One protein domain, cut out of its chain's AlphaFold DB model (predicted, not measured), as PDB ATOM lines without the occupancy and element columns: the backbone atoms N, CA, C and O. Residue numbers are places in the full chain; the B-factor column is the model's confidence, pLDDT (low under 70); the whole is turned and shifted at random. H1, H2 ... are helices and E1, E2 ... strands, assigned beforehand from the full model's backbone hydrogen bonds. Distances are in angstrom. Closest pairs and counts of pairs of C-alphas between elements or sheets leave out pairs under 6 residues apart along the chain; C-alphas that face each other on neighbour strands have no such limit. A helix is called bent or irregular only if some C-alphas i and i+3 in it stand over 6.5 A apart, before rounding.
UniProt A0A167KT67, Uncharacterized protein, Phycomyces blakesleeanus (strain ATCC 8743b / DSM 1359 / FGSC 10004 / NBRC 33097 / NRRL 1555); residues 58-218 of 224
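What this domain is: This is residues 58 to 218 of the 224 residues of an uncharacterized protein of Phycomyces blakesleeanus (strain ATCC 8743b / DSM 1359 / FGSC 10004 / NBRC 33097 / NRRL 1555) (UniProt A0A167KT67). A strongly twisted sheet is built round one long, bent strand, E5, whose first part folds with E4 into a hairpin and whose later part runs between E1 and E6. From E4 the hairpin of E7 and E8 continues the sheet to one end of the longest axis; H2 lies toward the other end, H1 only grazes the sheet, and E1 runs on into a small separate hairpin of E2 and E3. The printed part has 161 residues with two named helices and eight named strands, in the order H1 H2 E1 E2 E3 E4 E5 E6 E7 E8. The six-stranded sheet is branched and its neighbour pairs are antiparallel, as are E2 and E3; the class is mixed, helices and strands. The whole is compact, with a radius of gyration of the C-alphas of 17.0 A, and only just elongated, with spans of 57 by 37 by 30 A.

How they stand to each other: E5, residues 137 to 152, has three neighbours and bends by 107 degrees at residue 141. E1, residues 99 to 103, and E4, residues 124 to 130, lie on one side of it, beside its residues 147 to 150 and 137 to 143. E6, residues 161 to 169, lies on the other side, beside residues 142 to 152. E5 and E6 form a hairpin, with N 150 and O 163 at 2.9 A. E4 and E5 form another, with N 127 and O 140 at 2.9 A. E1 and E5 are antiparallel, with N 101 and O 149 at 2.9 A. E7, residues 195 to 205, lies on the other side of E4 from E5; N 196 and O 126 are 2.8 A apart. E7 bends by 55 degrees at residue 198 and forms a hairpin with E8, residues 211 to 217, with N 202 and O 214 at 2.9 A. E4, E5 and E6 are a meander, each strand the antiparallel neighbour of the one before; with E7, antiparallel to E4, they make a Greek key. E2, residues 105 to 107, and E3, residues 112 to 114, form a hairpin, with N 106 and O 113 at 2.9 A. The closest C-alphas of E3 and E5, those of Lys 114 and Ile 144, are 7.0 A apart. H1, residues 64 to 78, is on the branched sheet but only grazes it, with residues 66 to 74. H2, residues 86 to 91, is not on that sheet and is apart from H1. Every O i to N i+4 pair is within hydrogen-bond range in H1; in H2 0 of 2 are, beside 2 of 3 O i to N i+3 pairs.

Where its parts are: E5 measures 27.1 A from first to last C-alpha, E7 28.5 A, E6 25.4 A, E8 19.9 A and E4 19.2 A. E1 measures 13.4 A, and E1 runs on into E2 at 66 degrees across a break of 1 residue. H1 begins at C-alpha 64, (145.645, 104.364, 130.869), and measures 21.0 A. H2 measures 10.0 A and is irregular: C-alphas 87 and 90 are 7.5 A apart. E8 ends at C-alpha 217, (149.222, 135.784, 135.281).

The domain as a whole: The two C-alphas farthest apart, those of His 91 and Leu 207, are 56.7 A apart. The printed part has no cut. The link from E6 to E7, residues 170 to 194, is long; within it, residues 190 to 191 pair antiparallel with residues 165 to 166 of E6, and residues 174 to 175 pair parallel with residues 213 to 214 of E8. The mean pLDDT of the printed part is 74.0, and 66 residues are under 70, among them residues 127 to 140, 170 to 183 and 209 to 218.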
ATOM      1  N   GLY A  58     146.781 111.889 113.428       83.19
ATOM      2  CA  GLY A  58     146.051 110.630 113.537       83.19
ATOM      3  C   GLY A  58     145.606 110.384 114.979       83.19
ATOM      4  O   GLY A  58     146.248 110.856 115.922       83.19
ATOM      5  N   GLU A  59     144.493 109.677 115.134       89.81
ATOM      6  CA  GLU A  59     144.031 109.261 116.452       89.81
ATOM      7  C   GLU A  59     145.085 108.376 117.120       89.81
ATOM      8  O   GLU A  59     145.720 107.532 116.482       89.81
ATOM      9  N   ILE A  60     145.285 108.601 118.412       92.31
ATOM     10  CA  ILE A  60     146.188 107.819 119.245       92.31
ATOM     11  C   ILE A  60     145.463 107.391 120.514       92.31
ATOM     12  O   ILE A  60     144.606 108.115 121.016       92.31
ATOM     13  N   SER A  61     145.844 106.240 121.060       93.81
ATOM     14  CA  SER A  61     145.406 105.844 122.399       93.81
ATOM     15  C   SER A  61     146.014 106.778 123.442       93.81
ATOM     16  O   SER A  61     147.220 107.043 123.420       93.81
ATOM     17  N   MET A  62     145.182 107.252 124.361       93.75
ATOM     18  CA  MET A  62     145.614 107.892 125.600       93.75
ATOM     19  C   MET A  62     146.314 106.868 126.509       93.75
ATOM     20  O   MET A  62     146.076 105.662 126.373       93.75
ATOM     21  N   ASP A  63     147.203 107.339 127.387       94.00
ATOM     22  CA  ASP A  63     147.753 106.515 128.469       94.00
ATOM     23  C   ASP A  63     146.627 106.089 129.425       94.00
ATOM     24  O   ASP A  63     145.661 106.830 129.588       94.00
ATOM     25  N   GLU A  64     146.730 104.907 130.040       94.00
ATOM     26  CA  GLU A  64     145.645 104.364 130.869       94.00
ATOM     27  C   GLU A  64     145.362 105.247 132.095       94.00
ATOM     28  O   GLU A  64     144.201 105.512 132.388       94.00
ATOM     29  N   SER A  65     146.399 105.773 132.756       92.00
ATOM     30  CA  SER A  65     146.214 106.648 133.922       92.00
ATOM     31  C   SER A  65     145.589 107.990 133.527       92.00
ATOM     32  O   SER A  65     144.672 108.481 134.176       92.00
ATOM     33  N   GLU A  66     146.019 108.559 132.398       93.25
ATOM     34  CA  GLU A  66     145.458 109.804 131.862       93.25
ATOM     35  C   GLU A  66     144.012 109.608 131.365       93.25
ATOM     36  O   GLU A  66     143.194 110.527 131.431       93.25
ATOM     37  N   TYR A  67     143.687 108.405 130.884       93.81
ATOM     38  CA  TYR A  67     142.340 108.022 130.478       93.81
ATOM     39  C   TYR A  67     141.389 107.876 131.671       93.81
ATOM     40  O   TYR A  67     140.240 108.302 131.566       93.81
ATOM     41  N   GLU A  68     141.834 107.310 132.794       93.19
ATOM     42  CA  GLU A  68     141.004 107.205 134.002       93.19
ATOM     43  C   GLU A  68     140.531 108.591 134.466       93.19
ATOM     44  O   GLU A  68     139.347 108.766 134.753       93.19
ATOM     45  N   HIS A  69     141.397 109.610 134.387       91.69
ATOM     46  CA  HIS A  69     141.019 111.007 134.638       91.69
ATOM     47  C   HIS A  69     139.959 111.527 133.656       91.69
ATOM     48  O   HIS A  69     139.069 112.282 134.046       91.69
ATOM     49  N   LEU A  70     140.039 111.144 132.374       91.12
ATOM     50  CA  LEU A  70     139.049 111.517 131.355       91.12
ATOM     51  C   LEU A  70     137.693 110.863 131.626       91.12
ATOM     52  O   LEU A  70     136.660 111.519 131.489       91.12
ATOM     53  N   LEU A  71     137.693 109.586 132.005       91.00
ATOM     54  CA  LEU A  71     136.486 108.852 132.364       91.00
ATOM     55  C   LEU A  71     135.819 109.467 133.602       91.00
ATOM     56  O   LEU A  71     134.621 109.750 133.558       91.00
ATOM     57  N   GLU A  72     136.595 109.737 134.653       90.56
ATOM     58  CA  GLU A  72     136.128 110.416 135.868       90.56
ATOM     59  C   GLU A  72     135.566 111.808 135.546       90.56
ATOM     60  O   GLU A  72     134.440 112.123 135.930       90.56
ATOM     61  N   TYR A  73     136.281 112.603 134.738       88.00
ATOM     62  CA  TYR A  73     135.826 113.923 134.298       88.00
ATOM     63  C   TYR A  73     134.440 113.870 133.643       88.00
ATOM     64  O   TYR A  73     133.576 114.693 133.957       88.00
ATOM     65  N   TYR A  74     134.213 112.928 132.720       86.12
ATOM     66  CA  TYR A  74     132.908 112.781 132.075       86.12
ATOM     67  C   TYR A  74     131.834 112.297 133.054       86.12
ATOM     68  O   TYR A  74     130.729 112.839 133.032       86.12
ATOM     69  N   GLY A  75     132.153 111.332 133.921       84.62
ATOM     70  CA  GLY A  75     131.234 110.832 134.945       84.62
ATOM     71  C   GLY A  75     130.722 111.949 135.854       84.62
ATOM     72  O   GLY A  75     129.511 112.112 136.004       84.62
ATOM     73  N   GLU A  76     131.630 112.780 136.368       82.19
ATOM     74  CA  GLU A  76     131.306 113.898 137.259       82.19
ATOM     75  C   GLU A  76     130.632 115.062 136.516       82.19
ATOM     76  O   GLU A  76     129.602 115.578 136.951       82.19
ATOM     77  N   THR A  77     131.161 115.465 135.353       78.75
ATOM     78  CA  THR A  77     130.648 116.631 134.605       78.75
ATOM     79  C   THR A  77     129.222 116.413 134.101       78.75
ATOM     80  O   THR A  77     128.423 117.352 134.094       78.75
ATOM     81  N   TYR A  78     128.903 115.192 133.670       77.56
ATOM     82  CA  TYR A  78     127.587 114.840 133.129       77.56
ATOM     83  C   TYR A  78     126.688 114.148 134.152       77.56
ATOM     84  O   TYR A  78     125.522 113.895 133.851       77.56
ATOM     85  N   ASN A  79     127.201 113.884 135.362       79.31
ATOM     86  CA  ASN A  79     126.516 113.126 136.404       79.31
ATOM     87  C   ASN A  79     125.941 111.803 135.858       79.31
ATOM     88  O   ASN A  79     124.789 111.454 136.132       79.31
ATOM     89  N   ASP A  80     126.731 111.092 135.045       78.88
ATOM     90  CA  ASP A  80     126.333 109.809 134.467       78.88
ATOM     91  C   ASP A  80     127.144 108.647 135.031       78.88
ATOM     92  O   ASP A  80     128.302 108.419 134.685       78.88
ATOM     93  N   GLN A  81     126.468 107.861 135.863       78.56
ATOM     94  CA  GLN A  81     126.999 106.659 136.499       78.56
ATOM     95  C   GLN A  81     126.974 105.427 135.582       78.56
ATOM     96  O   GLN A  81     127.473 104.371 135.960       78.56
ATOM     97  N   THR A  82     126.361 105.531 134.401       82.62
ATOM     98  CA  THR A  82     126.273 104.442 133.422       82.62
ATOM     99  C   THR A  82     127.402 104.469 132.392       82.62
ATOM    100  O   THR A  82     127.502 103.537 131.593       82.62
ATOM    101  N   LEU A  83     128.262 105.498 132.425       85.19
ATOM    102  CA  LEU A  83     129.474 105.568 131.612       85.19
ATOM    103  C   LEU A  83     130.427 104.437 131.994       85.19
ATOM    104  O   LEU A  83     130.868 104.330 133.138       85.19
ATOM    105  N   VAL A  84     130.770 103.607 131.010       87.94
ATOM    106  CA  VAL A  84     131.704 102.497 131.205       87.94
ATOM    107  C   VAL A  84     133.064 102.755 130.565       87.94
ATOM    108  O   VAL A  84     133.248 103.608 129.692       87.94
ATOM    109  N   HIS A  85     134.031 101.957 131.000       91.44
ATOM    110  CA  HIS A  85     135.392 101.949 130.484       91.44
ATOM    111  C   HIS A  85     135.442 101.489 129.013       91.44
ATOM    112  O   HIS A  85     134.710 100.577 128.627       91.44
ATOM    113  N   TYR A  86     136.368 102.013 128.197       89.19
ATOM    114  CA  TYR A  86     136.474 101.669 126.762       89.19
ATOM    115  C   TYR A  86     136.656 100.165 126.503       89.19
ATOM    116  O   TYR A  86     136.165  99.618 125.522       89.19
ATOM    117  N   ARG A  87     137.328  99.461 127.419       90.62
ATOM    118  CA  ARG A  87     137.507  97.996 127.363       90.62
ATOM    119  C   ARG A  87     136.192  97.214 127.477       90.62
ATOM    120  O   ARG A  87     136.148  96.048 127.100       90.62
ATOM    121  N   GLN A  88     135.137  97.840 127.991       86.19
ATOM    122  CA  GLN A  88     133.797  97.267 128.144       86.19
ATOM    123  C   GLN A  88     132.841  97.709 127.022       86.19
ATOM    124  O   GLN A  88     131.683  97.295 127.019       86.19
ATOM    125  N   ALA A  89     133.321  98.481 126.037       79.19
ATOM    126  CA  ALA A  89     132.523  98.998 124.920       79.19
ATOM    127  C   ALA A  89     131.823  97.905 124.091       79.19
ATOM    128  O   ALA A  89     130.790  98.151 123.485       79.19
ATOM    129  N   GLY A  90     132.329  96.664 124.094       75.06
ATOM    130  CA  GLY A  90     131.651  95.531 123.445       75.06
ATOM    131  C   GLY A  90     130.305  95.145 124.078       75.06
ATOM    132  O   GLY A  90     129.577  94.331 123.511       75.06
ATOM    133  N   HIS A  91     129.982  95.696 125.251       71.00
ATOM    134  CA  HIS A  91     128.780  95.385 126.026       71.00
ATOM    135  C   HIS A  91     127.895  96.608 126.313       71.00
ATOM    136  O   HIS A  91     126.816  96.438 126.878       71.00
ATOM    137  N   SER A  92     128.331  97.820 125.956       73.94
ATOM    138  CA  SER A  92     127.602  99.066 126.202       73.94
ATOM    139  C   SER A  92     127.961 100.112 125.154       73.94
ATOM    140  O   SER A  92     129.138 100.360 124.905       73.94
ATOM    141  N   ASP A  93     126.942 100.780 124.616       74.38
ATOM    142  CA  ASP A  93     127.115 101.926 123.718       74.38
ATOM    143  C   ASP A  93     127.489 103.213 124.480       74.38
ATOM    144  O   ASP A  93     127.850 104.213 123.866       74.38
ATOM    145  N   ASN A  94     127.414 103.204 125.817       81.38
ATOM    146  CA  ASN A  94     127.679 104.366 126.658       81.38
ATOM    147  C   ASN A  94     129.054 104.271 127.327       81.38
ATOM    148  O   ASN A  94     129.175 103.889 128.494       81.38
ATOM    149  N   PHE A  95     130.105 104.572 126.567       84.81
ATOM    150  CA  PHE A  95     131.487 104.492 127.031       84.81
ATOM    151  C   PHE A  95     132.303 105.710 126.598       84.81
ATOM    152  O   PHE A  95     132.071 106.308 125.546       84.81
ATOM    153  N   VAL A  96     133.331 106.043 127.380       85.81
ATOM    154  CA  VAL A  96     134.311 107.064 126.983       85.81
ATOM    155  C   VAL A  96     135.395 106.409 126.140       85.81
ATOM    156  O   VAL A  96     136.101 105.520 126.619       85.81
ATOM    157  N   ASN A  97     135.556 106.854 124.894       86.69
ATOM    158  CA  ASN A  97     136.620 106.377 124.013       86.69
ATOM    159  C   ASN A  97     137.997 106.885 124.486       86.69
ATOM    160  O   ASN A  97     138.152 108.072 124.776       86.69
ATOM    161  N   ASN A  98     138.996 106.001 124.522       92.25
ATOM    162  CA  ASN A  98     140.383 106.334 124.858       92.25
ATOM    163  C   ASN A  98     141.204 106.839 123.658       92.25
ATOM    164  O   ASN A  98     142.345 107.268 123.835       92.25
ATOM    165  N   TRP A  99     140.655 106.796 122.443       92.12
ATOM    166  CA  TRP A  99     141.296 107.356 121.257       92.12
ATOM    167  C   TRP A  99     141.077 108.869 121.212       92.12
ATOM    168  O   TRP A  99     139.950 109.366 121.256       92.12
ATOM    169  N   ILE A 100     142.180 109.610 121.135       91.12
ATOM    170  CA  ILE A 100     142.202 111.074 121.121       91.12
ATOM    171  C   ILE A 100     143.025 111.588 119.943       91.12
ATOM    172  O   ILE A 100     143.978 110.953 119.490       91.12
ATOM    173  N   GLN A 101     142.702 112.787 119.472       90.38
ATOM    174  CA  GLN A 101     143.476 113.471 118.440       90.38
ATOM    175  C   GLN A 101     144.257 114.622 119.061       90.38
ATOM    176  O   GLN A 101     143.685 115.652 119.418       90.38
ATOM    177  N   LYS A 102     145.578 114.466 119.191       90.38
ATOM    178  CA  LYS A 102     146.445 115.538 119.697       90.38
ATOM    179  C   LYS A 102     146.748 116.564 118.605       90.38
ATOM    180  O   LYS A 102     146.947 116.209 117.441       90.38
ATOM    181  N   PHE A 103     146.863 117.830 118.992       87.19
ATOM    182  CA  PHE A 103     147.217 118.925 118.086       87.19
ATOM    183  C   PHE A 103     148.229 119.888 118.731       87.19
ATOM    184  O   PHE A 103     148.515 119.824 119.928       87.19
ATOM    185  N   GLU A 104     148.875 120.720 117.913       86.06
ATOM    186  CA  GLU A 104     150.043 121.498 118.351       86.06
ATOM    187  C   GLU A 104     149.669 122.768 119.112       86.06
ATOM    188  O   GLU A 104     150.270 123.061 120.145       86.06
ATOM    189  N   SER A 105     148.688 123.518 118.617       85.44
ATOM    190  CA  SER A 105     148.332 124.810 119.187       85.44
ATOM    191  C   SER A 105     146.870 125.165 118.986       85.44
ATOM    192  O   SER A 105     146.260 124.731 118.011       85.44
ATOM    193  N   ILE A 106     146.347 126.018 119.862       82.00
ATOM    194  CA  ILE A 106     145.027 126.642 119.738       82.00
ATOM    195  C   ILE A 106     145.157 128.152 119.903       82.00
ATOM    196  O   ILE A 106     145.842 128.616 120.814       82.00
ATOM    197  N   ASP A 107     144.507 128.911 119.022       79.38
ATOM    198  CA  ASP A 107     144.346 130.356 119.185       79.38
ATOM    199  C   ASP A 107     143.045 130.635 119.942       79.38
ATOM    200  O   ASP A 107     141.946 130.348 119.467       79.38
ATOM    201  N   LEU A 108     143.179 131.198 121.135       74.94
ATOM    202  CA  LEU A 108     142.082 131.623 121.982       74.94
ATOM    203  C   LEU A 108     142.126 133.148 122.109       74.94
ATOM    204  O   LEU A 108     142.840 133.696 122.946       74.94
ATOM    205  N   LEU A 109     141.324 133.837 121.289       68.81
ATOM    206  CA  LEU A 109     141.165 135.300 121.302       68.81
ATOM    207  C   LEU A 109     142.471 136.075 121.025       68.81
ATOM    208  O   LEU A 109     142.765 137.074 121.685       68.81
ATOM    209  N   GLY A 110     143.254 135.623 120.043       69.50
ATOM    210  CA  GLY A 110     144.536 136.223 119.666       69.50
ATOM    211  C   GLY A 110     145.697 135.770 120.550       69.50
ATOM    212  O   GLY A 110     146.772 136.374 120.518       69.50
ATOM    213  N   GLN A 111     145.485 134.736 121.371       73.31
ATOM    214  CA  GLN A 111     146.507 134.134 122.220       73.31
ATOM    215  C   GLN A 111     146.694 132.676 121.842       73.31
ATOM    216  O   GLN A 111     145.780 131.863 121.950       73.31
ATOM    217  N   ILE A 112     147.909 132.346 121.424       78.94
ATOM    218  CA  ILE A 112     148.246 131.003 120.977       78.94
ATOM    219  C   ILE A 112     148.761 130.209 122.173       78.94
ATOM    220  O   ILE A 112     149.807 130.542 122.725       78.94
ATOM    221  N   TYR A 113     148.057 129.141 122.530       81.31
ATOM    222  CA  TYR A 113     148.487 128.142 123.505       81.31
ATOM    223  C   TYR A 113     149.053 126.931 122.768       81.31
ATOM    224  O   TYR A 113     148.517 126.540 121.733       81.31
ATOM    225  N   LYS A 114     150.140 126.342 123.276       84.06
ATOM    226  CA  LYS A 114     150.894 125.284 122.592       84.06
ATOM    227  C   LYS A 114     151.126 124.082 123.495       84.06
ATOM    228  O   LYS A 114     151.510 124.244 124.653       84.06
ATOM    229  N   SER A 115     150.964 122.899 122.913       86.19
ATOM    230  CA  SER A 115     151.404 121.621 123.469       86.19
ATOM    231  C   SER A 115     152.918 121.620 123.704       86.19
ATOM    232  O   SER A 115     153.677 122.209 122.928       86.19
ATOM    233  N   LYS A 116     153.381 120.921 124.744       83.81
ATOM    234  CA  LYS A 116     154.810 120.708 124.992       83.81
ATOM    235  C   LYS A 116     155.407 119.883 123.856       83.81
ATOM    236  O   LYS A 116     154.857 118.862 123.442       83.81
ATOM    237  N   THR A 117     156.558 120.316 123.350       74.25
ATOM    238  CA  THR A 117     157.335 119.554 122.365       74.25
ATOM    239  C   THR A 117     158.704 119.226 122.946       74.25
ATOM    240  O   THR A 117     159.143 119.856 123.903       74.25
ATOM    241  N   LYS A 118     159.408 118.240 122.374       65.06
ATOM    242  CA  LYS A 118     160.717 117.787 122.887       65.06
ATOM    243  C   LYS A 118     161.744 118.921 123.049       65.06
ATOM    244  O   LYS A 118     162.620 118.814 123.896       65.06
ATOM    245  N   ASN A 119     161.606 119.997 122.269       54.78
ATOM    246  CA  ASN A 119     162.566 121.100 122.205       54.78
ATOM    247  C   ASN A 119     161.988 122.448 122.675       54.78
ATOM    248  O   ASN A 119     162.680 123.460 122.600       54.78
ATOM    249  N   GLN A 120     160.728 122.498 123.124       57.00
ATOM    250  CA  GLN A 120     160.104 123.718 123.642       57.00
ATOM    251  C   GLN A 120     159.329 123.405 124.916       57.00
ATOM    252  O   GLN A 120     158.491 122.500 124.944       57.00
ATOM    253  N   ARG A 121     159.571 124.197 125.965       59.88
ATOM    254  CA  ARG A 121     158.712 124.202 127.152       59.88
ATOM    255  C   ARG A 121     157.306 124.587 126.680       59.88
ATOM    256  O   ARG A 121     157.130 125.657 126.103       59.88
ATOM    257  N   GLY A 122     156.340 123.681 126.856       58.59
ATOM    258  CA  GLY A 122     154.931 123.961 126.580       58.59
ATOM    259  C   GLY A 122     154.499 125.231 127.306       58.59
ATOM    260  O   GLY A 122     155.119 125.613 128.306       58.59
ATOM    261  N   LEU A 123     153.476 125.906 126.785       70.44
ATOM    262  CA  LEU A 123     153.048 127.158 127.392       70.44
ATOM    263  C   LEU A 123     152.421 126.898 128.753       70.44
ATOM    264  O   LEU A 123     151.679 125.933 128.959       70.44
ATOM    265  N   PHE A 124     152.737 127.794 129.675       72.81
ATOM    266  CA  PHE A 124     152.067 127.847 130.952       72.81
ATOM    267  C   PHE A 124     150.751 128.597 130.781       72.81
ATOM    268  O   PHE A 124     150.629 129.533 129.984       72.81
ATOM    269  N   MET A 125     149.748 128.157 131.516       74.69
ATOM    270  CA  MET A 125     148.412 128.728 131.501       74.69
ATOM    271  C   MET A 125     147.912 128.832 132.931       74.69
ATOM    272  O   MET A 125     148.344 128.056 133.778       74.69
ATOM    273  N   GLN A 126     147.015 129.777 133.194       71.88
ATOM    274  CA  GLN A 126     146.239 129.789 134.427       71.88
ATOM    275  C   GLN A 126     144.794 129.422 134.112       71.88
ATOM    276  O   GLN A 126     144.187 130.027 133.222       71.88
ATOM    277  N   ALA A 127     144.244 128.472 134.859       68.12
ATOM    278  CA  ALA A 127     142.837 128.101 134.821       68.12
ATOM    279  C   ALA A 127     142.233 128.158 136.223       68.12
ATOM    280  O   ALA A 127     142.941 128.062 137.222       68.12
ATOM    281  N   LEU A 128     140.922 128.358 136.285       66.00
ATOM    282  CA  LEU A 128     140.168 128.347 137.533       66.00
ATOM    283  C   LEU A 128     139.629 126.937 137.784       66.00
ATOM    284  O   LEU A 128     138.905 126.397 136.945       66.00
ATOM    285  N   PHE A 129     139.962 126.380 138.944       64.25
ATOM    286  CA  PHE A 129     139.500 125.072 139.396       64.25
ATOM    287  C   PHE A 129     138.496 125.234 140.517       64.25
ATOM    288  O   PHE A 129     138.722 126.023 141.432       64.25
ATOM    289  N   GLU A 130     137.394 124.495 140.443       61.50
ATOM    290  CA  GLU A 130     136.441 124.427 141.545       61.50
ATOM    291  C   GLU A 130     137.096 123.688 142.710       61.50
ATOM    292  O   GLU A 130     137.662 122.609 142.545       61.50
ATOM    293  N   THR A 131     137.072 124.306 143.886       58.47
ATOM    294  CA  THR A 131     137.562 123.660 145.100       58.47
ATOM    295  C   THR A 131     136.620 122.539 145.514       58.47
ATOM    296  O   THR A 131     135.433 122.565 145.201       58.47
ATOM    297  N   SER A 132     137.135 121.572 146.274       59.00
ATOM    298  CA  SER A 132     136.370 120.419 146.776       59.00
ATOM    299  C   SER A 132     135.121 120.786 147.591       59.00
ATOM    300  O   SER A 132     134.213 119.975 147.735       59.00
ATOM    301  N   ASP A 133     135.036 122.016 148.103       58.41
ATOM    302  CA  ASP A 133     133.851 122.543 148.784       58.41
ATOM    303  C   ASP A 133     132.744 123.045 147.829       58.41
ATOM    304  O   ASP A 133     131.668 123.428 148.297       58.41
ATOM    305  N   GLY A 134     133.004 123.080 146.515       57.12
ATOM    306  CA  GLY A 134     132.108 123.560 145.458       57.12
ATOM    307  C   GLY A 134     131.737 125.046 145.552       57.12
ATOM    308  O   GLY A 134     130.856 125.508 144.826       57.12
ATOM    309  N   ARG A 135     132.349 125.805 146.473       54.56
ATOM    310  CA  ARG A 135     131.958 127.192 146.789       54.56
ATOM    311  C   ARG A 135     132.907 128.233 146.229       54.56
ATOM    312  O   ARG A 135     132.509 129.390 146.099       54.56
ATOM    313  N   SER A 136     134.142 127.853 145.919       57.75
ATOM    314  CA  SER A 136     135.136 128.771 145.377       57.75
ATOM    315  C   SER A 136     135.825 128.191 144.151       57.75
ATOM    316  O   SER A 136     135.874 126.980 143.955       57.75
ATOM    317  N   ALA A 137     136.339 129.076 143.305       60.47
ATOM    318  CA  ALA A 137     137.235 128.689 142.234       60.47
ATOM    319  C   ALA A 137     138.617 129.268 142.536       60.47
ATOM    320  O   ALA A 137     138.739 130.477 142.750       60.47
ATOM    321  N   LYS A 138     139.647 128.422 142.569       63.31
ATOM    322  CA  LYS A 138     141.033 128.842 142.790       63.31
ATOM    323  C   LYS A 138     141.793 128.891 141.468       63.31
ATOM    324  O   LYS A 138     141.660 127.973 140.656       63.31
ATOM    325  N   PRO A 139     142.578 129.952 141.220       62.78
ATOM    326  CA  PRO A 139     143.448 129.997 140.062       62.78
ATOM    327  C   PRO A 139     144.613 129.031 140.257       62.78
ATOM    328  O   PRO A 139     145.271 129.027 141.292       62.78
ATOM    329  N   TYR A 140     144.896 128.256 139.224       68.69
ATOM    330  CA  TYR A 140     145.997 127.311 139.183       68.69
ATOM    331  C   TYR A 140     146.770 127.535 137.898       68.69
ATOM    332  O   TYR A 140     146.196 127.556 136.804       68.69
ATOM    333  N   ALA A 141     148.074 127.739 138.035       71.69
ATOM    334  CA  ALA A 141     148.969 127.791 136.898       71.69
ATOM    335  C   ALA A 141     149.439 126.377 136.567       71.69
ATOM    336  O   ALA A 141     149.779 125.650 137.480       71.69
ATOM    337  N   GLY A 142     149.517 125.991 135.298       74.94
ATOM    338  CA  GLY A 142     150.048 124.690 134.891       74.94
ATOM    339  C   GLY A 142     150.701 124.741 133.519       74.94
ATOM    340  O   GLY A 142     150.392 125.617 132.707       74.94
ATOM    341  N   GLN A 143     151.617 123.813 133.251       80.38
ATOM    342  CA  GLN A 143     152.206 123.645 131.924       80.38
ATOM    343  C   GLN A 143     151.329 122.724 131.082       80.38
ATOM    344  O   GLN A 143     151.107 121.571 131.460       80.38
ATOM    345  N   ILE A 144     150.905 123.188 129.905       85.31
ATOM    346  CA  ILE A 144     150.182 122.354 128.941       85.31
ATOM    347  C   ILE A 144     151.138 121.284 128.405       85.31
ATOM    348  O   ILE A 144     152.081 121.594 127.671       85.31
ATOM    349  N   GLN A 145     150.889 120.017 128.742       87.88
ATOM    350  CA  GLN A 145     151.650 118.899 128.188       87.88
ATOM    351  C   GLN A 145     151.212 118.636 126.753       87.88
ATOM    352  O   GLN A 145     152.039 118.595 125.842       87.88
ATOM    353  N   TYR A 146     149.907 118.531 126.526       89.50
ATOM    354  CA  TYR A 146     149.347 118.423 125.190       89.50
ATOM    355  C   TYR A 146     147.899 118.910 125.137       89.50
ATOM    356  O   TYR A 146     147.182 118.929 126.135       89.50
ATOM    357  N   LEU A 147     147.482 119.300 123.941       89.50
ATOM    358  CA  LEU A 147     146.114 119.635 123.581       89.50
ATOM    359  C   LEU A 147     145.514 118.478 122.786       89.50
ATOM    360  O   LEU A 147     146.215 117.867 121.969       89.50
ATOM    361  N   PHE A 148     144.241 118.169 123.018       90.56
ATOM    362  CA  PHE A 148     143.587 117.047 122.356       90.56
ATOM    363  C   PHE A 148     142.092 117.250 122.128       90.56
ATOM    364  O   PHE A 148     141.425 118.004 122.837       90.56
ATOM    365  N   VAL A 149     141.582 116.562 121.110       88.69
ATOM    366  CA  VAL A 149     140.154 116.379 120.865       88.69
ATOM    367  C   VAL A 149     139.782 114.961 121.267       88.69
ATOM    368  O   VAL A 149     140.459 114.006 120.879       88.69
ATOM    369  N   ASN A 150     138.708 114.833 122.036       87.50
ATOM    370  CA  ASN A 150     138.055 113.560 122.290       87.50
ATOM    371  C   ASN A 150     136.681 113.591 121.618       87.50
ATOM    372  O   ASN A 150     135.873 114.489 121.868       87.50
ATOM    373  N   THR A 151     136.458 112.633 120.721       79.94
ATOM    374  CA  THR A 151     135.169 112.448 120.062       79.94
ATOM    375  C   THR A 151     134.396 111.422 120.871       79.94
ATOM    376  O   THR A 151     134.720 110.234 120.841       79.94
ATOM    377  N   THR A 152     133.392 111.876 121.612       66.00
ATOM    378  CA  THR A 152     132.478 110.974 122.305       66.00
ATOM    379  C   THR A 152     131.319 110.636 121.382       66.00
ATOM    380  O   THR A 152     130.706 111.499 120.743       66.00
ATOM    381  N   VAL A 153     131.015 109.344 121.305       54.31
ATOM    382  CA  VAL A 153     129.777 108.837 120.709       54.31
ATOM    383  C   VAL A 153     128.792 108.645 121.860       54.31
ATOM    384  O   VAL A 153     128.354 107.541 122.129       54.31
ATOM    385  N   ASN A 154     128.525 109.702 122.631       52.72
ATOM    386  CA  ASN A 154     127.698 109.565 123.825       52.72
ATOM    387  C   ASN A 154     126.213 109.798 123.534       52.72
ATOM    388  O   ASN A 154     125.813 110.746 122.851       52.72
ATOM    389  N   SER A 155     125.399 108.960 124.169       47.34
ATOM    390  CA  SER A 155     123.936 108.952 124.151       47.34
ATOM    391  C   SER A 155     123.276 110.241 124.676       47.34
ATOM    392  O   SER A 155     122.083 110.428 124.451       47.34
ATOM    393  N   PHE A 156     124.003 111.154 125.339       48.72
ATOM    394  CA  PHE A 156     123.422 112.377 125.930       48.72
ATOM    395  C   PHE A 156     123.024 113.450 124.916       48.72
ATOM    396  O   PHE A 156     122.077 114.194 125.151       48.72
ATOM    397  N   ALA A 157     123.747 113.549 123.798       43.16
ATOM    398  CA  ALA A 157     123.498 114.569 122.780       43.16
ATOM    399  C   ALA A 157     122.690 114.027 121.587       43.16
ATOM    400  O   ALA A 157     122.171 114.795 120.781       43.16
ATOM    401  N   GLY A 158     122.592 112.701 121.435       49.19
ATOM    402  CA  GLY A 158     121.997 112.067 120.254       49.19
ATOM    403  C   GLY A 158     122.805 112.257 118.957       49.19
ATOM    404  O   GLY A 158     122.333 111.878 117.889       49.19
ATOM    405  N   HIS A 159     124.007 112.847 119.027       53.47
ATOM    406  CA  HIS A 159     124.936 113.027 117.908       53.47
ATOM    407  C   HIS A 159     126.401 112.983 118.370       53.47
ATOM    408  O   HIS A 159     126.712 113.224 119.537       53.47
ATOM    409  N   ALA A 160     127.310 112.664 117.440       62.00
ATOM    410  CA  ALA A 160     128.747 112.633 117.698       62.00
ATOM    411  C   ALA A 160     129.264 114.020 118.099       62.00
ATOM    412  O   ALA A 160     128.952 115.034 117.471       62.00
ATOM    413  N   SER A 161     130.062 114.029 119.158       68.25
ATOM    414  CA  SER A 161     130.313 115.203 119.977       68.25
ATOM    415  C   SER A 161     131.809 115.385 120.167       68.25
ATOM    416  O   SER A 161     132.490 114.474 120.630       68.25
ATOM    417  N   GLN A 162     132.347 116.541 119.772       77.44
ATOM    418  CA  GLN A 162     133.784 116.815 119.860       77.44
ATOM    419  C   GLN A 162     134.088 117.754 121.017       77.44
ATOM    420  O   GLN A 162     133.617 118.892 121.058       77.44
ATOM    421  N   HIS A 163     134.912 117.277 121.942       81.44
ATOM    422  CA  HIS A 163     135.332 118.032 123.110       81.44
ATOM    423  C   HIS A 163     136.815 118.351 122.986       81.44
ATOM    424  O   HIS A 163     137.623 117.477 122.673       81.44
ATOM    425  N   VAL A 164     137.168 119.614 123.219       85.81
ATOM    426  CA  VAL A 164     138.541 120.109 123.093       85.81
ATOM    427  C   VAL A 164     139.104 120.384 124.481       85.81
ATOM    428  O   VAL A 164     138.567 121.204 125.232       85.81
ATOM    429  N   PHE A 165     140.218 119.732 124.791       87.69
ATOM    430  CA  PHE A 165     140.846 119.753 126.105       87.69
ATOM    431  C   PHE A 165     142.326 120.140 126.031       87.69
ATOM    432  O   PHE A 165     143.006 119.964 125.016       87.69
ATOM    433  N   ALA A 166     142.823 120.644 127.153       89.12
ATOM    434  CA  ALA A 166     144.228 120.722 127.499       89.12
ATOM    435  C   ALA A 166     144.505 119.734 128.636       89.12
ATOM    436  O   ALA A 166     143.701 119.625 129.559       89.12
ATOM    437  N   TYR A 167     145.655 119.061 128.581       89.38
ATOM    438  CA  TYR A 167     146.181 118.266 129.689       89.38
ATOM    439  C   TYR A 167     147.305 119.045 130.390       89.38
ATOM    440  O   TYR A 167     148.456 119.012 129.922       89.38
ATOM    441  N   PRO A 168     147.001 119.853 131.425       85.69
ATOM    442  CA  PRO A 168     148.020 120.530 132.208       85.69
ATOM    443  C   PRO A 168     148.667 119.595 133.232       85.69
ATOM    444  O   PRO A 168     148.032 118.689 133.755       85.69
ATOM    445  N   ARG A 169     149.933 119.869 133.549       78.81
ATOM    446  CA  ARG A 169     150.630 119.309 134.712       78.81
ATOM    447  C   ARG A 169     151.350 120.399 135.487       78.81
ATOM    448  O   ARG A 169     151.659 121.465 134.933       78.81
ATOM    449  N   ALA A 170     151.708 120.064 136.721       66.06
ATOM    450  CA  ALA A 170     152.825 120.690 137.406       66.06
ATOM    451  C   ALA A 170     154.053 120.738 136.508       66.06
ATOM    452  O   ALA A 170     154.499 119.722 135.980       66.06
ATOM    453  N   GLY A 171     154.585 121.937 136.289       58.28
ATOM    454  CA  GLY A 171     155.960 122.030 135.820       58.28
ATOM    455  C   GLY A 171     156.882 121.604 136.961       58.28
ATOM    456  O   GLY A 171     156.668 122.001 138.105       58.28
ATOM    457  N   GLU A 172     157.905 120.806 136.667       52.12
ATOM    458  CA  GLU A 172     158.995 120.591 137.625       52.12
ATOM    459  C   GLU A 172     159.571 121.943 138.067       52.12
ATOM    460  O   GLU A 172     159.842 122.807 137.228       52.12
ATOM    461  N   GLY A 173     159.732 122.131 139.380       48.28
ATOM    462  CA  GLY A 173     160.339 123.331 139.962       48.28
ATOM    463  C   GLY A 173     159.458 124.585 139.969       48.28
ATOM    464  O   GLY A 173     159.972 125.674 140.211       48.28
ATOM    465  N   VAL A 174     158.151 124.488 139.698       51.88
ATOM    466  CA  VAL A 174     157.250 125.648 139.787       51.88
ATOM    467  C   VAL A 174     156.878 125.935 141.245       51.88
ATOM    468  O   VAL A 174     156.125 125.177 141.852       51.88
ATOM    469  N   GLU A 175     157.297 127.087 141.765       52.12
ATOM    470  CA  GLU A 175     156.662 127.693 142.937       52.12
ATOM    471  C   GLU A 175     155.646 128.730 142.447       52.12
ATOM    472  O   GLU A 175     155.980 129.809 141.948       52.12
ATOM    473  N   VAL A 176     154.363 128.374 142.530       51.84
ATOM    474  CA  VAL A 176     153.273 129.327 142.304       51.84
ATOM    475  C   VAL A 176     153.097 130.119 143.584       51.84
ATOM    476  O   VAL A 176     153.036 129.540 144.664       51.84
ATOM    477  N   ASN A 177     152.939 131.432 143.460       49.56
ATOM    478  CA  ASN A 177     152.838 132.328 144.606       49.56
ATOM    479  C   ASN A 177     151.674 132.036 145.577       49.56
ATOM    480  O   ASN A 177     151.641 132.693 146.607       49.56
ATOM    481  N   GLU A 178     150.742 131.098 145.319       47.09
ATOM    482  CA  GLU A 178     149.628 130.855 146.257       47.09
ATOM    483  C   GLU A 178     149.075 129.421 146.415       47.09
ATOM    484  O   GLU A 178     148.374 129.202 147.399       47.09
ATOM    485  N   VAL A 179     149.351 128.412 145.573       44.81
ATOM    486  CA  VAL A 179     148.857 127.035 145.837       44.81
ATOM    487  C   VAL A 179     149.780 125.999 145.194       44.81
ATOM    488  O   VAL A 179     150.106 126.117 144.013       44.81
ATOM    489  N   GLY A 180     150.205 125.000 145.975       47.25
ATOM    490  CA  GLY A 180     150.985 123.862 145.486       47.25
ATOM    491  C   GLY A 180     150.234 123.060 144.423       47.25
ATOM    492  O   GLY A 180     149.006 123.066 144.363       47.25
ATOM    493  N   PHE A 181     150.988 122.386 143.564       52.66
ATOM    494  CA  PHE A 181     150.418 121.495 142.568       52.66
ATOM    495  C   PHE A 181     149.839 120.248 143.237       52.66
ATOM    496  O   PHE A 181     150.558 119.563 143.958       52.66
ATOM    497  N   GLU A 182     148.557 119.964 143.000       58.62
ATOM    498  CA  GLU A 182     147.990 118.643 143.284       58.62
ATOM    499  C   GLU A 182     148.457 117.633 142.225       58.62
ATOM    500  O   GLU A 182     148.792 118.017 141.097       58.62
ATOM    501  N   ASP A 183     148.492 116.356 142.614       66.56
ATOM    502  CA  ASP A 183     148.800 115.234 141.729       66.56
ATOM    503  C   ASP A 183     147.817 115.164 140.541       66.56
ATOM    504  O   ASP A 183     146.712 115.721 140.579       66.56
ATOM    505  N   ASP A 184     148.225 114.476 139.468       74.62
ATOM    506  CA  ASP A 184     147.362 114.233 138.306       74.62
ATOM    507  C   ASP A 184     146.012 113.627 138.755       74.62
ATOM    508  O   ASP A 184     145.980 112.658 139.511       74.62
ATOM    509  N   SER A 185     144.905 114.218 138.298       80.94
ATOM    510  CA  SER A 185     143.525 113.823 138.635       80.94
ATOM    511  C   SER A 185     142.563 114.204 137.501       80.94
ATOM    512  O   SER A 185     143.006 114.721 136.470       80.94
ATOM    513  N   MET A 186     141.238 114.057 137.671       79.62
ATOM    514  CA  MET A 186     140.264 114.597 136.700       79.62
ATOM    515  C   MET A 186     140.452 116.095 136.404       79.62
ATOM    516  O   MET A 186     140.101 116.565 135.322       79.62
ATOM    517  N   ASN A 187     141.054 116.856 137.325       78.00
ATOM    518  CA  ASN A 187     141.375 118.267 137.112       78.00
ATOM    519  C   ASN A 187     142.465 118.460 136.034       78.00
ATOM    520  O   ASN A 187     142.552 119.515 135.406       78.00
ATOM    521  N   SER A 188     143.244 117.426 135.716       84.25
ATOM    522  CA  SER A 188     144.158 117.413 134.569       84.25
ATOM    523  C   SER A 188     143.428 117.260 133.224       84.25
ATOM    524  O   SER A 188     144.060 117.316 132.171       84.25
ATOM    525  N   ILE A 189     142.098 117.132 133.213       87.69
ATOM    526  CA  ILE A 189     141.254 117.180 132.014       87.69
ATOM    527  C   ILE A 189     140.581 118.549 131.953       87.69
ATOM    528  O   ILE A 189     139.478 118.767 132.453       87.69
ATOM    529  N   LEU A 190     141.266 119.512 131.336       85.25
ATOM    530  CA  LEU A 190     140.823 120.901 131.333       85.25
ATOM    531  C   LEU A 190     140.175 121.269 129.993       85.25
ATOM    532  O   LEU A 190     140.883 121.376 128.989       85.25
ATOM    533  N   PRO A 191     138.861 121.550 129.930       85.12
ATOM    534  CA  PRO A 191     138.260 122.104 128.725       85.12
ATOM    535  C   PRO A 191     138.965 123.400 128.335       85.12
ATOM    536  O   PRO A 191     139.143 124.284 129.173       85.12
ATOM    537  N   VAL A 192     139.328 123.562 127.060       80.06
ATOM    538  CA  VAL A 192     140.101 124.745 126.628       80.06
ATOM    539  C   VAL A 192     139.383 126.060 126.934       80.06
ATOM    540  O   VAL A 192     140.041 127.073 127.144       80.06
ATOM    541  N   HIS A 193     138.050 126.040 127.045       73.88
ATOM    542  CA  HIS A 193     137.247 127.198 127.436       73.88
ATOM    543  C   HIS A 193     137.373 127.634 128.898       73.88
ATOM    544  O   HIS A 193     136.903 128.715 129.251       73.88
ATOM    545  N   ARG A 194     138.013 126.823 129.746       75.56
ATOM    546  CA  ARG A 194     138.343 127.163 131.136       75.56
ATOM    547  C   ARG A 194     139.733 127.788 131.293       75.56
ATOM    548  O   ARG A 194     140.094 128.186 132.395       75.56
ATOM    549  N   ILE A 195     140.509 127.926 130.213       76.19
ATOM    550  CA  ILE A 195     141.797 128.632 130.251       76.19
ATOM    551  C   ILE A 195     141.529 130.133 130.455       76.19
ATOM    552  O   ILE A 195     140.843 130.766 129.652       76.19
ATOM    553  N   CYS A 196     142.057 130.736 131.521       69.31
ATOM    554  CA  CYS A 196     141.723 132.110 131.913       69.31
ATOM    555  C   CYS A 196     142.764 133.135 131.472       69.31
ATOM    556  O   CYS A 196     142.398 134.154 130.893       69.31
ATOM    557  N   TYR A 197     144.051 132.887 131.714       67.81
ATOM    558  CA  TYR A 197     145.100 133.876 131.452       67.81
ATOM    559  C   TYR A 197     146.345 133.228 130.846       67.81
ATOM    560  O   TYR A 197     146.678 132.088 131.192       67.81
ATOM    561  N   PRO A 198     147.044 133.924 129.931       67.62
ATOM    562  CA  PRO A 198     148.431 133.601 129.655       67.62
ATOM    563  C   PRO A 198     149.243 133.966 130.897       67.62
ATOM    564  O   PRO A 198     148.896 134.899 131.626       67.62
ATOM    565  N   VAL A 199     150.327 133.249 131.144       67.88
ATOM    566  CA  VAL A 199     151.174 133.521 132.303       67.88
ATOM    567  C   VAL A 199     152.603 133.790 131.850       67.88
ATOM    568  O   VAL A 199     153.124 133.125 130.954       67.88
ATOM    569  N   ALA A 200     153.220 134.804 132.444       65.88
ATOM    570  CA  ALA A 200     154.653 135.008 132.384       65.88
ATOM    571  C   ALA A 200     155.321 134.029 133.337       65.88
ATOM    572  O   ALA A 200     154.809 133.765 134.425       65.88
ATOM    573  N   VAL A 201     156.471 133.514 132.926       66.69
ATOM    574  CA  VAL A 201     157.243 132.570 133.720       66.69
ATOM    575  C   VAL A 201     158.671 133.069 133.822       66.69
ATOM    576  O   VAL A 201     159.250 133.477 132.814       66.69
ATOM    577  N   GLY A 202     159.218 133.067 135.032       62.66
ATOM    578  CA  GLY A 202     160.595 133.462 135.308       62.66
ATOM    579  C   GLY A 202     161.245 132.490 136.279       62.66
ATOM    580  O   GLY A 202     160.624 132.093 137.257       62.66
ATOM    581  N   GLU A 203     162.484 132.099 136.007       69.38
ATOM    582  CA  GLU A 203     163.286 131.308 136.941       69.38
ATOM    583  C   GLU A 203     163.994 132.239 137.935       69.38
ATOM    584  O   GLU A 203     164.472 133.312 137.557       69.38
ATOM    585  N   TYR A 204     164.074 131.835 139.199       66.81
ATOM    586  CA  TYR A 204     164.883 132.480 140.227       66.81
ATOM    587  C   TYR A 204     165.564 131.426 141.101       66.81
ATOM    588  O   TYR A 204     165.138 130.276 141.165       66.81
ATOM    589  N   LEU A 205     166.656 131.813 141.758       72.75
ATOM    590  CA  LEU A 205     167.342 130.936 142.700       72.75
ATOM    591  C   LEU A 205     166.643 131.037 144.060       72.75
ATOM    592  O   LEU A 205     166.603 132.122 144.649       72.75
ATOM    593  N   GLY A 206     166.083 129.929 144.534       67.25
ATOM    594  CA  GLY A 206     165.478 129.830 145.855       67.25
ATOM    595  C   GLY A 206     166.513 129.978 146.973       67.25
ATOM    596  O   GLY A 206     167.724 129.910 146.751       67.25
ATOM    597  N   LEU A 207     166.031 130.155 148.207       67.94
ATOM    598  CA  LEU A 207     166.888 130.328 149.392       67.94
ATOM    599  C   LEU A 207     167.793 129.114 149.666       67.94
ATOM    600  O   LEU A 207     168.860 129.270 150.256       67.94
ATOM    601  N   GLU A 208     167.389 127.929 149.209       74.62
ATOM    602  CA  GLU A 208     168.145 126.676 149.339       74.62
ATOM    603  C   GLU A 208     169.071 126.397 148.138       74.62
ATOM    604  O   GLU A 208     169.742 125.372 148.099       74.62
ATOM    605  N   GLY A 209     169.151 127.316 147.167       67.44
ATOM    606  CA  GLY A 209     169.989 127.176 145.971       67.44
ATOM    607  C   GLY A 209     169.344 126.401 144.817       67.44
ATOM    608  O   GLY A 209     169.941 126.316 143.744       67.44
ATOM    609  N   GLU A 210     168.127 125.894 145.002       69.50
ATOM    610  CA  GLU A 210     167.332 125.258 143.949       69.50
ATOM    611  C   GLU A 210     166.772 126.297 142.967       69.50
ATOM    612  O   GLU A 210     166.346 127.388 143.361       69.50
ATOM    613  N   VAL A 211     166.758 125.971 141.670       60.97
ATOM    614  CA  VAL A 211     166.129 126.824 140.650       60.97
ATOM    615  C   VAL A 211     164.618 126.652 140.742       60.97
ATOM    616  O   VAL A 211     164.081 125.591 140.432       60.97
ATOM    617  N   GLN A 212     163.939 127.719 141.146       61.19
ATOM    618  CA  GLN A 212     162.490 127.787 141.260       61.19
ATOM    619  C   GLN A 212     161.916 128.621 140.124       61.19
ATOM    620  O   GLN A 212     162.567 129.507 139.568       61.19
ATOM    621  N   MET A 213     160.674 128.343 139.763       61.44
ATOM    622  CA  MET A 213     160.025 128.968 138.628       61.44
ATOM    623  C   MET A 213     158.755 129.693 139.078       61.44
ATOM    624  O   MET A 213     157.768 129.072 139.459       61.44
ATOM    625  N   CYS A 214     158.799 131.022 139.014       63.41
ATOM    626  CA  CYS A 214     157.702 131.927 139.327       63.41
ATOM    627  C   CYS A 214     156.753 132.033 138.132       63.41
ATOM    628  O   CYS A 214     157.193 132.213 136.992       63.41
ATOM    629  N   VAL A 215     155.447 131.975 138.398       62.75
ATOM    630  CA  VAL A 215     154.404 132.133 137.383       62.75
ATOM    631  C   VAL A 215     153.510 133.320 137.729       62.75
ATOM    632  O   VAL A 215     152.871 133.341 138.779       62.75
ATOM    633  N   VAL A 216     153.437 134.300 136.828       65.50
ATOM    634  CA  VAL A 216     152.658 135.534 136.998       65.50
ATOM    635  C   VAL A 216     151.576 135.605 135.920       65.50
ATOM    636  O   VAL A 216     151.912 135.673 134.735       65.50
ATOM    637  N   PRO A 217     150.277 135.609 136.270       63.34
ATOM    638  CA  PRO A 217     149.222 135.784 135.281       63.34
ATOM    639  C   PRO A 217     149.324 137.165 134.632       63.34
ATOM    640  O   PRO A 217     149.455 138.186 135.307       63.34
ATOM    641  N   LEU A 218     149.271 137.195 133.303       61.06
ATOM    642  CA  LEU A 218     149.302 138.432 132.540       61.06
ATOM    643  C   LEU A 218     147.874 138.875 132.199       61.06
ATOM    644  O   LEU A 218     147.054 138.048 131.783       61.06
TER     645      LEU A 218